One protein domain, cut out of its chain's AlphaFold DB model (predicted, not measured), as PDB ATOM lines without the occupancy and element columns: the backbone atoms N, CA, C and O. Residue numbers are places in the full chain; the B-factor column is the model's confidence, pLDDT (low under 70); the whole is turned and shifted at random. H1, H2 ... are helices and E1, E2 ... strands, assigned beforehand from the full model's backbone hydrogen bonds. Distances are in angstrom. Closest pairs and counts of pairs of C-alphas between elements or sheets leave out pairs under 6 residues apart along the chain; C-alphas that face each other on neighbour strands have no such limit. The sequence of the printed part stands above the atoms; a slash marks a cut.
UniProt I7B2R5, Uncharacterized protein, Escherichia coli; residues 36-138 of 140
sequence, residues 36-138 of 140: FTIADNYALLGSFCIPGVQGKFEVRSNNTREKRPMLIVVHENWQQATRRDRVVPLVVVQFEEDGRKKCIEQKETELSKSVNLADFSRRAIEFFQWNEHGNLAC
ATOM      1  N   PHE A  36     112.110 167.017 184.417       94.19
ATOM      2  CA  PHE A  36     111.604 167.581 183.158       94.19
ATOM      3  C   PHE A  36     110.347 166.864 182.669       94.19
ATOM      4  O   PHE A  36     109.360 167.499 182.329       94.19
ATOM      5  N   THR A  37     110.339 165.529 182.708       94.38
ATOM      6  CA  THR A  37     109.152 164.745 182.341       94.38
ATOM      7  C   THR A  37     107.960 165.088 183.233       94.38
ATOM      8  O   THR A  37     106.844 165.168 182.734       94.38
ATOM      9  N   ILE A  38     108.181 165.297 184.537       95.75
ATOM     10  CA  ILE A  38     107.117 165.712 185.461       95.75
ATOM     11  C   ILE A  38     106.642 167.133 185.131       95.75
ATOM     12  O   ILE A  38     105.439 167.376 185.106       95.75
ATOM     13  N   ALA A  39     107.563 168.058 184.865       94.50
ATOM     14  CA  ALA A  39     107.227 169.440 184.547       94.50
ATOM     15  C   ALA A  39     106.420 169.566 183.243       94.50
ATOM     16  O   ALA A  39     105.393 170.242 183.232       94.50
ATOM     17  N   ASP A  40     106.847 168.880 182.182       94.38
ATOM     18  CA  ASP A  40     106.287 169.048 180.837       94.38
ATOM     19  C   ASP A  40     105.007 168.222 180.629       94.38
ATOM     20  O   ASP A  40     104.044 168.679 180.008       94.38
ATOM     21  N   ASN A  41     104.974 166.998 181.170       95.00
ATOM     22  CA  ASN A  41     103.929 166.024 180.841       95.00
ATOM     23  C   ASN A  41     102.912 165.801 181.963       95.00
ATOM     24  O   ASN A  41     101.962 165.043 181.779       95.00
ATOM     25  N   TYR A  42     103.106 166.392 183.145       95.94
ATOM     26  CA  TYR A  42     102.191 166.197 184.267       95.94
ATOM     27  C   TYR A  42     101.653 167.527 184.787       95.94
ATOM     28  O   TYR A  42     102.386 168.322 185.372       95.94
ATOM     29  N   ALA A  43     100.347 167.736 184.647       94.94
ATOM     30  CA  ALA A  43      99.638 168.889 185.189       94.94
ATOM     31  C   ALA A  43      99.320 168.686 186.679       94.94
ATOM     32  O   ALA A  43      98.936 167.591 187.093       94.94
ATOM     33  N   LEU A  44      99.466 169.734 187.490       96.19
ATOM     34  CA  LEU A  44      99.109 169.701 188.910       96.19
ATOM     35  C   LEU A  44      97.581 169.667 189.071       96.19
ATOM     36  O   LEU A  44      96.904 170.575 188.605       96.19
ATOM     37  N   LEU A  45      97.056 168.649 189.758       95.00
ATOM     38  CA  LEU A  45      95.634 168.552 190.119       95.00
ATOM     39  C   LEU A  45      95.339 169.124 191.508       95.00
ATOM     40  O   LEU A  45      94.227 169.566 191.788       95.00
ATOM     41  N   GLY A  46      96.324 169.055 192.400       96.06
ATOM     42  CA  GLY A  46      96.201 169.506 193.776       96.06
ATOM     43  C   GLY A  46      97.373 169.048 194.629       96.06
ATOM     44  O   GLY A  46      98.271 168.341 194.167       96.06
ATOM     45  N   SER A  47      97.372 169.455 195.892       97.12
ATOM     46  CA  SER A  47      98.421 169.096 196.842       97.12
ATOM     47  C   SER A  47      97.870 168.927 198.249       97.12
ATOM     48  O   SER A  47      96.863 169.538 198.602       97.12
ATOM     49  N   PHE A  48      98.556 168.141 199.071       96.62
ATOM     50  CA  PHE A  48      98.218 167.943 200.476       96.62
ATOM     51  C   PHE A  48      99.474 167.784 201.339       96.62
ATOM     52  O   PHE A  48     100.528 167.378 200.855       96.62
ATOM     53  N   CYS A  49      99.349 168.077 202.633       95.25
ATOM     54  CA  CYS A  49     100.404 167.868 203.625       95.25
ATOM     55  C   CYS A  49     100.049 166.685 204.530       95.25
ATOM     56  O   CYS A  49      98.868 166.403 204.754       95.25
ATOM     57  N   ILE A  50     101.065 166.020 205.080       92.94
ATOM     58  CA  ILE A  50     100.894 164.945 206.062       92.94
ATOM     59  C   ILE A  50     101.439 165.415 207.413       92.94
ATOM     60  O   ILE A  50     102.587 165.856 207.475       92.94
ATOM     61  N   PRO A  51     100.650 165.340 208.503       91.19
ATOM     62  CA  PRO A  51     101.134 165.695 209.832       91.19
ATOM     63  C   PRO A  51     102.406 164.923 210.194       91.19
ATOM     64  O   PRO A  51     102.453 163.703 210.063       91.19
ATOM     65  N   GLY A  52     103.435 165.638 210.652       89.88
ATOM     66  CA  GLY A  52     104.722 165.040 211.021       89.88
ATOM     67  C   GLY A  52     105.678 164.770 209.853       89.88
ATOM     68  O   GLY A  52     106.795 164.326 210.098       89.88
ATOM     69  N   VAL A  53     105.292 165.075 208.609       91.31
ATOM     70  CA  VAL A  53     106.178 165.008 207.437       91.31
ATOM     71  C   VAL A  53     106.385 166.415 206.888       91.31
ATOM     72  O   VAL A  53     105.427 167.157 206.672       91.31
ATOM     73  N   GLN A  54     107.644 166.804 206.691       92.19
ATOM     74  CA  GLN A  54     107.979 168.114 206.143       92.19
ATOM     75  C   GLN A  54     107.642 168.178 204.653       92.19
ATOM     76  O   GLN A  54     107.975 167.258 203.916       92.19
ATOM     77  N   GLY A  55     107.069 169.304 204.230       92.94
ATOM     78  CA  GLY A  55     106.749 169.593 202.836       92.94
ATOM     79  C   GLY A  55     105.353 169.133 202.421       92.94
ATOM     80  O   GLY A  55     104.537 168.704 203.245       92.94
ATOM     81  N   LYS A  56     105.058 169.274 201.128       96.19
ATOM     82  CA  LYS A  56     103.778 168.867 200.530       96.19
ATOM     83  C   LYS A  56     103.950 167.759 199.496       96.19
ATOM     84  O   LYS A  56     104.982 167.620 198.837       96.19
ATOM     85  N   PHE A  57     102.869 167.018 199.314       97.00
ATOM     86  CA  PHE A  57     102.708 166.025 198.270       97.00
ATOM     87  C   PHE A  57     101.805 166.588 197.181       97.00
ATOM     88  O   PHE A  57     100.721 167.098 197.460       97.00
ATOM     89  N   GLU A  58     102.261 166.504 195.941       98.00
ATOM     90  CA  GLU A  58     101.538 166.937 194.755       98.00
ATOM     91  C   GLU A  58     100.895 165.733 194.073       98.00
ATOM     92  O   GLU A  58     101.558 164.728 193.810       98.00
ATOM     93  N   VAL A  59      99.612 165.864 193.742       97.88
ATOM     94  CA  VAL A  59      98.906 164.956 192.840       97.88
ATOM     95  C   VAL A  59      98.965 165.561 191.449       97.88
ATOM     96  O   VAL A  59      98.492 166.680 191.235       97.88
ATOM     97  N   ARG A  60      99.534 164.830 190.491       97.25
ATOM     98  CA  ARG A  60      99.676 165.307 189.113       97.25
ATOM     99  C   ARG A  60      99.098 164.308 188.115       97.25
ATOM    100  O   ARG A  60      99.258 163.104 188.296       97.25
ATOM    101  N   SER A  61      98.453 164.809 187.065       95.88
ATOM    102  CA  SER A  61      97.867 164.016 185.978       95.88
ATOM    103  C   SER A  61      98.698 164.120 184.713       95.88
ATOM    104  O   SER A  61      99.113 165.214 184.340       95.88
ATOM    105  N   ASN A  62      98.917 162.997 184.038       94.50
ATOM    106  CA  ASN A  62      99.610 162.960 182.762       94.50
ATOM    107  C   ASN A  62      98.726 163.561 181.653       94.50
ATOM    108  O   ASN A  62      97.699 162.987 181.296       94.50
ATOM    109  N   ASN A  63      99.157 164.681 181.075       86.56
ATOM    110  CA  ASN A  63      98.428 165.413 180.034       86.56
ATOM    111  C   ASN A  63      98.506 164.757 178.641       86.56
ATOM    112  O   ASN A  63      97.786 165.158 177.736       86.56
ATOM    113  N   THR A  64      99.348 163.738 178.456       87.00
ATOM    114  CA  THR A  64      99.529 163.055 177.164       87.00
ATOM    115  C   THR A  64      98.588 161.862 176.964       87.00
ATOM    116  O   THR A  64      98.588 161.253 175.893       87.00
ATOM    117  N   ARG A  65      97.800 161.479 177.984       81.62
ATOM    118  CA  ARG A  65      96.974 160.257 177.966       81.62
ATOM    119  C   ARG A  65      95.500 160.541 178.258       81.62
ATOM    120  O   ARG A  65      95.041 160.322 179.372       81.62
ATOM    121  N   GLU A  66      94.742 160.923 177.233       77.00
ATOM    122  CA  GLU A  66      93.300 161.201 177.367       77.00
ATOM    123  C   GLU A  66      92.466 159.945 177.677       77.00
ATOM    124  O   GLU A  66      91.648 159.946 178.588       77.00
ATOM    125  N   LYS A  67      92.686 158.835 176.956       81.81
ATOM    126  CA  LYS A  67      91.855 157.615 177.097       81.81
ATOM    127  C   LYS A  67      92.175 156.764 178.325       81.81
ATOM    128  O   LYS A  67      91.324 156.024 178.802       81.81
ATOM    129  N   ARG A  68      93.424 156.821 178.792       87.81
ATOM    130  CA  ARG A  68      93.934 156.047 179.935       87.81
ATOM    131  C   ARG A  68      94.732 156.969 180.851       87.81
ATOM    132  O   ARG A  68      95.972 156.911 180.826       87.81
ATOM    133  N   PRO A  69      94.043 157.853 181.598       90.25
ATOM    134  CA  PRO A  69      94.697 158.797 182.488       90.25
ATOM    135  C   PRO A  69      95.684 158.104 183.424       90.25
ATOM    136  O   PRO A  69      95.494 156.964 183.858       90.25
ATOM    137  N   MET A  70      96.766 158.805 183.734       95.25
ATOM    138  CA  MET A  70      97.765 158.342 184.687       95.25
ATOM    139  C   MET A  70      98.020 159.441 185.700       95.25
ATOM    140  O   MET A  70      98.374 160.555 185.323       95.25
ATOM    141  N   LEU A  71      97.886 159.104 186.976       96.62
ATOM    142  CA  LEU A  71      98.154 160.007 188.083       96.62
ATOM    143  C   LEU A  71      99.435 159.585 188.789       96.62
ATOM    144  O   LEU A  71      99.711 158.391 188.921       96.62
ATOM    145  N   ILE A  72     100.181 160.565 189.283       97.44
ATOM    146  CA  ILE A  72     101.330 160.347 190.159       97.44
ATOM    147  C   ILE A  72     101.183 161.184 191.425       97.44
ATOM    148  O   ILE A  72     100.640 162.290 191.388       97.44
ATOM    149  N   VAL A  73     101.703 160.659 192.532       97.62
ATOM    150  CA  VAL A  73     101.890 161.412 193.774       97.62
ATOM    151  C   VAL A  73     103.381 161.561 194.030       97.62
ATOM    152  O   VAL A  73     104.085 160.564 194.187       97.62
ATOM    153  N   VAL A  74     103.865 162.798 194.066       96.56
ATOM    154  CA  VAL A  74     105.285 163.132 194.257       96.56
ATOM    155  C   VAL A  74     105.441 164.137 195.390       96.56
ATOM    156  O   VAL A  74     104.558 164.955 195.628       96.56
ATOM    157  N   HIS A  75     106.563 164.091 196.100       95.88
ATOM    158  CA  HIS A  75     106.895 165.110 197.093       95.88
ATOM    159  C   HIS A  75     107.476 166.356 196.404       95.88
ATOM    160  O   HIS A  75     108.231 166.215 195.444       95.88
ATOM    161  N   GLU A  76     107.158 167.570 196.870       94.69
ATOM    162  CA  GLU A  76     107.494 168.837 196.181       94.69
ATOM    163  C   GLU A  76     108.992 169.067 195.920       94.69
ATOM    164  O   GLU A  76     109.366 169.812 195.016       94.69
ATOM    165  N   ASN A  77     109.865 168.385 196.667       93.44
ATOM    166  CA  ASN A  77     111.311 168.414 196.439       93.44
ATOM    167  C   ASN A  77     111.725 167.864 195.063       93.44
ATOM    168  O   ASN A  77     112.869 168.072 194.664       93.44
ATOM    169  N   TRP A  78     110.824 167.221 194.310       94.38
ATOM    170  CA  TRP A  78     111.080 166.820 192.926       94.38
ATOM    171  C   TRP A  78     111.542 167.999 192.055       94.38
ATOM    172  O   TRP A  78     112.325 167.801 191.131       94.38
ATOM    173  N   GLN A  79     111.118 169.226 192.376       93.25
ATOM    174  CA  GLN A  79     111.521 170.451 191.673       93.25
ATOM    175  C   GLN A  79     112.998 170.813 191.889       93.25
ATOM    176  O   GLN A  79     113.583 171.539 191.092       93.25
ATOM    177  N   GLN A  80     113.599 170.317 192.973       92.88
ATOM    178  CA  GLN A  80     115.006 170.533 193.315       92.88
ATOM    179  C   GLN A  80     115.911 169.449 192.712       92.88
ATOM    180  O   GLN A  80     117.134 169.587 192.741       92.88
ATOM    181  N   ALA A  81     115.324 168.376 192.171       90.88
ATOM    182  CA  ALA A  81     116.059 167.310 191.512       90.88
ATOM    183  C   ALA A  81     116.771 167.847 190.261       90.88
ATOM    184  O   ALA A  81     116.205 168.573 189.440       90.88
ATOM    185  N   THR A  82     118.034 167.472 190.096       91.31
ATOM    186  CA  THR A  82     118.829 167.825 188.925       91.31
ATOM    187  C   THR A  82     118.395 167.013 187.704       91.31
ATOM    188  O   THR A  82     117.706 165.998 187.793       91.31
ATOM    189  N   ARG A  83     118.872 167.400 186.515       84.38
ATOM    190  CA  ARG A  83     118.564 166.690 185.261       84.38
ATOM    191  C   ARG A  83     118.970 165.216 185.240       84.38
ATOM    192  O   ARG A  83     118.416 164.456 184.448       84.38
ATOM    193  N   ARG A  84     119.960 164.829 186.045       88.75
ATOM    194  CA  ARG A  84     120.439 163.442 186.114       88.75
ATOM    195  C   ARG A  84     119.659 162.609 187.126       88.75
ATOM    196  O   ARG A  84     119.722 161.384 187.053       88.75
ATOM    197  N   ASP A  85     118.920 163.260 188.017       90.75
ATOM    198  CA  ASP A  85     118.188 162.589 189.076       90.75
ATOM    199  C   ASP A  85     116.919 161.925 188.542       90.75
ATOM    200  O   ASP A  85     116.269 162.377 187.591       90.75
ATOM    201  N   ARG A  86     116.571 160.812 189.186       92.19
ATOM    202  CA  ARG A  86     115.322 160.093 188.963       92.19
ATOM    203  C   ARG A  86     114.407 160.358 190.144       92.19
ATOM    204  O   ARG A  86     114.730 160.019 191.276       92.19
ATOM    205  N   VAL A  87     113.259 160.956 189.862       93.31
ATOM    206  CA  VAL A  87     112.188 161.149 190.832       93.31
ATOM    207  C   VAL A  87     111.336 159.890 190.833       93.31
ATOM    208  O   VAL A  87     110.835 159.475 189.785       93.31
ATOM    209  N   VAL A  88     111.175 159.293 192.007       94.25
ATOM    210  CA  VAL A  88     110.302 158.139 192.228       94.25
ATOM    211  C   VAL A  88     108.985 158.655 192.812       94.25
ATOM    212  O   VAL A  88     108.993 159.178 193.930       94.25
ATOM    213  N   PRO A  89     107.856 158.574 192.085       94.75
ATOM    214  CA  PRO A  89     106.544 158.766 192.691       94.75
ATOM    215  C   PRO A  89     106.339 157.849 193.898       94.75
ATOM    216  O   PRO A  89     106.829 156.730 193.942       94.75
ATOM    217  N   LEU A  90     105.585 158.296 194.896       95.00
ATOM    218  CA  LEU A  90     105.179 157.414 195.994       95.00
ATOM    219  C   LEU A  90     104.048 156.479 195.559       95.00
ATOM    220  O   LEU A  90     103.968 155.329 195.994       95.00
ATOM    221  N   VAL A  91     103.173 156.986 194.690       95.25
ATOM    222  CA  VAL A  91     102.030 156.263 194.135       95.25
ATOM    223  C   VAL A  91     101.885 156.604 192.659       95.25
ATOM    224  O   VAL A  91     101.997 157.771 192.273       95.25
ATOM    225  N   VAL A  92     101.561 155.593 191.855       95.38
ATOM    226  CA  VAL A  92     101.104 155.743 190.471       95.38
ATOM    227  C   VAL A  92      99.725 155.102 190.334       95.38
ATOM    228  O   VAL A  92      99.549 153.930 190.659       95.38
ATOM    229  N   VAL A  93      98.743 155.850 189.832       95.25
ATOM    230  CA  VAL A  93      97.399 155.334 189.532       95.25
ATOM    231  C   VAL A  93      97.213 155.317 188.022       95.25
ATOM    232  O   VAL A  93      97.305 156.356 187.372       95.25
ATOM    233  N   GLN A  94      96.954 154.142 187.457       94.06
ATOM    234  CA  GLN A  94      96.689 153.961 186.030       94.06
ATOM    235  C   GLN A  94      95.216 153.624 185.824       94.06
ATOM    236  O   GLN A  94      94.698 152.708 186.465       94.06
ATOM    237  N   PHE A  95      94.555 154.358 184.936       91.56
ATOM    238  CA  PHE A  95      93.183 154.086 184.528       91.56
ATOM    239  C   PHE A  95      93.191 153.261 183.244       91.56
ATOM    240  O   PHE A  95      93.878 153.599 182.280       91.56
ATOM    241  N   GLU A  96      92.427 152.178 183.241       90.19
ATOM    242  CA  GLU A  96      92.141 151.395 182.045       90.19
ATOM    243  C   GLU A  96      90.920 151.965 181.312       90.19
ATOM    244  O   GLU A  96      90.109 152.688 181.890       90.19
ATOM    245  N   GLU A  97      90.765 151.613 180.035       85.62
ATOM    246  CA  GLU A  97      89.628 152.062 179.208       85.62
ATOM    247  C   GLU A  97      88.262 151.633 179.758       85.62
ATOM    248  O   GLU A  97      87.267 152.314 179.535       85.62
ATOM    249  N   ASP A  98      88.205 150.523 180.495       85.25
ATOM    250  CA  ASP A  98      86.986 150.022 181.137       85.25
ATOM    251  C   ASP A  98      86.690 150.695 182.493       85.25
ATOM    252  O   ASP A  98      85.773 150.290 183.209       85.25
ATOM    253  N   GLY A  99      87.469 151.714 182.866       81.44
ATOM    254  CA  GLY A  99      87.330 152.450 184.119       81.44
ATOM    255  C   GLY A  99      87.960 151.759 185.332       81.44
ATOM    256  O   GLY A  99      87.938 152.329 186.431       81.44
ATOM    257  N   ARG A 100      88.555 150.565 185.177       89.50
ATOM    258  CA  ARG A 100      89.340 149.949 186.254       89.50
ATOM    259  C   ARG A 100      90.579 150.781 186.556       89.50
ATOM    260  O   ARG A 100      91.154 151.440 185.693       89.50
ATOM    261  N   LYS A 101      90.996 150.725 187.817       91.88
ATOM    262  CA  LYS A 101      92.131 151.485 188.341       91.88
ATOM    263  C   LYS A 101      93.174 150.510 188.857       91.88
ATOM    264  O   LYS A 101      92.855 149.631 189.657       91.88
ATOM    265  N   LYS A 102      94.417 150.685 188.426       93.12
ATOM    266  CA  LYS A 102      95.576 149.979 188.965       93.12
ATOM    267  C   LYS A 102      96.401 150.960 189.789       93.12
ATOM    268  O   LYS A 102      96.998 151.880 189.234       93.12
ATOM    269  N   CYS A 103      96.428 150.755 191.100       92.81
ATOM    270  CA  CYS A 103      97.256 151.529 192.019       92.81
ATOM    271  C   CYS A 103      98.582 150.801 192.242       92.81
ATOM    272  O   CYS A 103      98.599 149.613 192.565       92.81
ATOM    273  N   ILE A 104      99.686 151.512 192.050       92.81
ATOM    274  CA  ILE A 104     101.045 151.014 192.230       92.81
ATOM    275  C   ILE A 104     101.688 151.845 193.336       92.81
ATOM    276  O   ILE A 104     101.906 153.043 193.174       92.81
ATOM    277  N   GLU A 105     101.970 151.199 194.461       93.25
ATOM    278  CA  GLU A 105     102.623 151.793 195.628       93.25
ATOM    279  C   GLU A 105     104.134 151.537 195.563       93.25
ATOM    280  O   GLU A 105     104.561 150.383 195.503       93.25
ATOM    281  N   GLN A 106     104.955 152.589 195.600       89.50
ATOM    282  CA  GLN A 106     106.414 152.465 195.500       89.50
ATOM    283  C   GLN A 106     107.055 152.479 196.896       89.50
ATOM    284  O   GLN A 106     107.426 153.526 197.425       89.50
ATOM    285  N   LYS A 107     107.162 151.288 197.498       86.38
ATOM    286  CA  LYS A 107     107.535 151.067 198.915       86.38
ATOM    287  C   LYS A 107     109.033 151.160 199.228       86.38
ATOM    288  O   LYS A 107     109.439 150.948 200.366       86.38
ATOM    289  N   GLU A 108     109.859 151.447 198.230       78.50
ATOM    290  CA  GLU A 108     111.321 151.413 198.362       78.50
ATOM    291  C   GLU A 108     111.937 152.772 198.723       78.50
ATOM    292  O   GLU A 108     113.135 152.866 198.973       78.50
ATOM    293  N   THR A 109     111.137 153.839 198.793       78.12
ATOM    294  CA  THR A 109     111.643 155.181 199.121       78.12
ATOM    295  C   THR A 109     111.639 155.430 200.632       78.12
ATOM    296  O   THR A 109     110.736 154.980 201.336       78.12
ATOM    297  N   GLU A 110     112.591 156.202 201.162       81.31
ATOM    298  CA  GLU A 110     112.599 156.561 202.595       81.31
ATOM    299  C   GLU A 110     111.309 157.277 203.027       81.31
ATOM    300  O   GLU A 110     110.760 156.993 204.089       81.31
ATOM    301  N   LEU A 111     110.759 158.133 202.158       82.06
ATOM    302  CA  LEU A 111     109.469 158.787 202.387       82.06
ATOM    303  C   LEU A 111     108.302 157.791 202.425       82.06
ATOM    304  O   LEU A 111     107.364 157.985 203.188       82.06
ATOM    305  N   SER A 112     108.346 156.709 201.642       81.81
ATOM    306  CA  SER A 112     107.270 155.708 201.636       81.81
ATOM    307  C   SER A 112     107.148 154.928 202.947       81.81
ATOM    308  O   SER A 112     106.069 154.427 203.252       81.81
ATOM    309  N   LYS A 113     108.216 154.870 203.752       83.88
ATOM    310  CA  LYS A 113     108.214 154.197 205.060       83.88
ATOM    311  C   LYS A 113     107.488 154.999 206.143       83.88
ATOM    312  O   LYS A 113     107.097 154.425 207.154       83.88
ATOM    313  N   SER A 114     107.314 156.307 205.951       83.06
ATOM    314  CA  SER A 114     106.725 157.215 206.946       83.06
ATOM    315  C   SER A 114     105.282 157.625 206.641       83.06
ATOM    316  O   SER A 114     104.696 158.396 207.402       83.06
ATOM    317  N   VAL A 115     104.684 157.121 205.554       88.69
ATOM    318  CA  VAL A 115     103.354 157.545 205.087       88.69
ATOM    319  C   VAL A 115     102.451 156.368 204.720       88.69
ATOM    320  O   VAL A 115     102.906 155.268 204.417       88.69
ATOM    321  N   ASN A 116     101.137 156.610 204.704       91.94
ATOM    322  CA  ASN A 116     100.147 155.635 204.248       91.94
ATOM    323  C   ASN A 116      99.884 155.791 202.738       91.94
ATOM    324  O   ASN A 116      99.114 156.655 202.315       91.94
ATOM    325  N   LEU A 117     100.502 154.931 201.923       91.75
ATOM    326  CA  LEU A 117     100.388 154.972 200.457       91.75
ATOM    327  C   LEU A 117      98.976 154.649 199.934       91.75
ATOM    328  O   LEU A 117      98.575 155.159 198.881       91.75
ATOM    329  N   ALA A 118      98.186 153.876 200.680       91.25
ATOM    330  CA  ALA A 118      96.798 153.610 200.319       91.25
ATOM    331  C   ALA A 118      95.943 154.885 200.450       91.25
ATOM    332  O   ALA A 118      95.118 155.171 199.578       91.25
ATOM    333  N   ASP A 119      96.194 155.705 201.482       94.00
ATOM    334  CA  ASP A 119      95.554 157.023 201.621       94.00
ATOM    335  C   ASP A 119      95.940 157.953 200.462       94.00
ATOM    336  O   ASP A 119      95.092 158.650 199.909       94.00
ATOM    337  N   PHE A 120      97.202 157.915 200.028       95.44
ATOM    338  CA  PHE A 120      97.681 158.730 198.908       95.44
ATOM    339  C   PHE A 120      96.999 158.332 197.597       95.44
ATOM    340  O   PHE A 120      96.570 159.200 196.838       95.44
ATOM    341  N   SER A 121      96.849 157.025 197.357       94.19
ATOM    342  CA  SER A 121      96.121 156.493 196.199       94.19
ATOM    343  C   SER A 121      94.672 156.976 196.176       94.19
ATOM    344  O   SER A 121      94.187 157.433 195.141       94.19
ATOM    345  N   ARG A 122      93.990 156.928 197.328       95.38
ATOM    346  CA  ARG A 122      92.620 157.430 197.476       95.38
ATOM    347  C   ARG A 122      92.533 158.925 197.167       95.38
ATOM    348  O   ARG A 122      91.747 159.312 196.305       95.38
ATOM    349  N   ARG A 123      93.377 159.747 197.799       95.75
ATOM    350  CA  ARG A 123      93.394 161.204 197.583       95.75
ATOM    351  C   ARG A 123      93.671 161.567 196.131       95.75
ATOM    352  O   ARG A 123      93.038 162.472 195.601       95.75
ATOM    353  N   ALA A 124      94.589 160.864 195.465       95.69
ATOM    354  CA  ALA A 124      94.893 161.119 194.060       95.69
ATOM    355  C   ALA A 124      93.652 160.964 193.167       95.69
ATOM    356  O   ALA A 124      93.391 161.803 192.306       95.69
ATOM    357  N   ILE A 125      92.862 159.915 193.412       94.62
ATOM    358  CA  ILE A 125      91.606 159.662 192.702       94.62
ATOM    359  C   ILE A 125      90.569 160.748 193.019       94.62
ATOM    360  O   ILE A 125      89.909 161.220 192.097       94.62
ATOM    361  N   GLU A 126      90.440 161.161 194.284       94.88
ATOM    362  CA  GLU A 126      89.513 162.225 194.703       94.88
ATOM    363  C   GLU A 126      89.838 163.560 194.017       94.88
ATOM    364  O   GLU A 126      88.954 164.173 193.417       94.88
ATOM    365  N   PHE A 127      91.114 163.970 194.006       94.19
ATOM    366  CA  PHE A 127      91.559 165.173 193.294       94.19
ATOM    367  C   PHE A 127      91.235 165.107 191.802       94.19
ATOM    368  O   PHE A 127      90.748 166.087 191.240       94.19
ATOM    369  N   PHE A 128      91.483 163.968 191.157       92.31
ATOM    370  CA  PHE A 128      91.174 163.805 189.739       92.31
ATOM    371  C   PHE A 128      89.670 163.917 189.473       92.31
ATOM    372  O   PHE A 128      89.255 164.690 188.616       92.31
ATOM    373  N   GLN A 129      88.847 163.231 190.266       90.88
ATOM    374  CA  GLN A 129      87.395 163.289 190.128       90.88
ATOM    375  C   GLN A 129      86.849 164.700 190.361       90.88
ATOM    376  O   GLN A 129      85.989 165.137 189.604       90.88
ATOM    377  N   TRP A 130      87.322 165.440 191.364       88.94
ATOM    378  CA  TRP A 130      86.857 166.815 191.582       88.94
ATOM    379  C   TRP A 130      87.203 167.753 190.427       88.94
ATOM    380  O   TRP A 130      86.361 168.564 190.048       88.94
ATOM    381  N   ASN A 131      88.397 167.625 189.844       85.38
ATOM    382  CA  ASN A 131      88.799 168.452 188.704       85.38
ATOM    383  C   ASN A 131      88.001 168.107 187.430       85.38
ATOM    384  O   ASN A 131      87.601 169.012 186.703       85.38
ATOM    385  N   GLU A 132      87.684 166.832 187.194       78.94
ATOM    386  CA  GLU A 132      86.802 166.407 186.093       78.94
ATOM    387  C   GLU A 132      85.371 166.957 186.255       78.94
ATOM    388  O   GLU A 132      84.806 167.525 185.320       78.94
ATOM    389  N   HIS A 133      84.784 166.862 187.457       61.28
ATOM    390  CA  HIS A 133      83.448 167.414 187.719       61.28
ATOM    391  C   HIS A 133      83.421 168.950 187.664       61.28
ATOM    392  O   HIS A 133      82.425 169.527 187.229       61.28
ATOM    393  N   GLY A 134      84.510 169.615 188.064       57.47
ATOM    394  CA  GLY A 134      84.666 171.065 187.939       57.47
ATOM    395  C   GLY A 134      84.671 171.538 186.482       57.47
ATOM    396  O   GLY A 134      84.044 172.545 186.172       57.47
ATOM    397  N   ASN A 135      85.286 170.771 185.575       54.56
ATOM    398  CA  ASN A 135      85.283 171.072 184.139       54.56
ATOM    399  C   ASN A 135      83.899 170.881 183.488       54.56
ATOM    400  O   ASN A 135      83.548 171.618 182.570       54.56
ATOM    401  N   LEU A 136      83.080 169.944 183.978       46.19
ATOM    402  CA  LEU A 136      81.713 169.733 183.478       46.19
ATOM    403  C   LEU A 136      80.729 170.833 183.918       46.19
ATOM    404  O   LEU A 136      79.767 171.113 183.204       46.19
ATOM    405  N   ALA A 137      80.963 171.479 185.063       43.47
ATOM    406  CA  ALA A 137      80.066 172.499 185.616       43.47
ATOM    407  C   ALA A 137      80.205 173.894 184.966       43.47
ATOM    408  O   ALA A 137      79.365 174.759 185.203       43.47
ATOM    409  N   CYS A 138      81.233 174.127 184.142       41.25
ATOM    410  CA  CYS A 138      81.504 175.428 183.509       41.25
ATOM    411  C   CYS A 138      80.964 175.572 182.071       41.25
ATOM    412  O   CYS A 138      81.255 176.571 181.417       41.25
TER     413      CYS A 138
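This is residues 36 to 138 of the 140 residues of an uncharacterized protein of Escherichia coli (UniProt I7B2R5). A strongly twisted sheet of five antiparallel strands, in the order E1, E2, E3, E4, E5, curls round one long helix, H4, whose far end sticks out with residues 133 to 138. Short H1 is over the opposite face, and short H2 and H3 are at the sheet's margins. The printed part has 103 residues, with four named helices and five named strands that follow along the chain as H1, E1, E2, E3, H2, E4, E5, H3, H4; the class is mixed, helices and strands. It is compact, with a radius of gyration of the C-alphas of 13.6 A and spans of 36 by 29 by 26 A.

The strands are E1, residues 42 to 49, 19.5 A long; E2, 56 to 62, 19.2 A; E3, 70 to 75, 16.8 A; E4, 91 to 95, 13.2 A; and E5, 101 to 105, 12.8 A. E1 bends by 65 degrees at residue 45. H4, residues 117 to 136, runs 29.2 A from C-alpha 117 at (100.388, 154.972, 200.457) to C-alpha 136 at (81.713, 169.733, 183.478). H1 is residues 36 to 41, 8.2 A, beginning at (111.604, 167.581, 183.158); H2 is 76 to 80, 8.2 A; H3 is 111 to 114, 5.5 A.

E1, E2 and E3 form a meander, each strand the antiparallel neighbour of the one before; N 45 and O 59 are 2.8 A apart, N 60 and O 72 2.9 A. E3 and E4 pair through N 71 and O 93, 2.8 A, and the hairpin E4 and E5 through N 92 and O 104, 2.9 A. H4 and the sheet make two layers, a helix on one face; its closest C-alphas to E2 are those of Ala 124 and Val 59, 5.7 A. H1, on the opposite face, only just stands up from the sheet, rising 41 degrees. H2 only grazes the sheet with residues 76 to 78. H3 is not on it and meets H4 only through their link. Every O i to N i+4 pair is within hydrogen-bond range in H1 and H4; H2 has 0 of 1, but 2 of 2 O i to N i+3 pairs; H3 is too short for an i+4 pair.

The C-alphas of Arg 84 and Ala 137, the two farthest apart, are 41.4 A from each other. The printed part has no cut, and no link is long. Mean pLDDT of the printed part is 89.2; residues 133 to 138 are under 70.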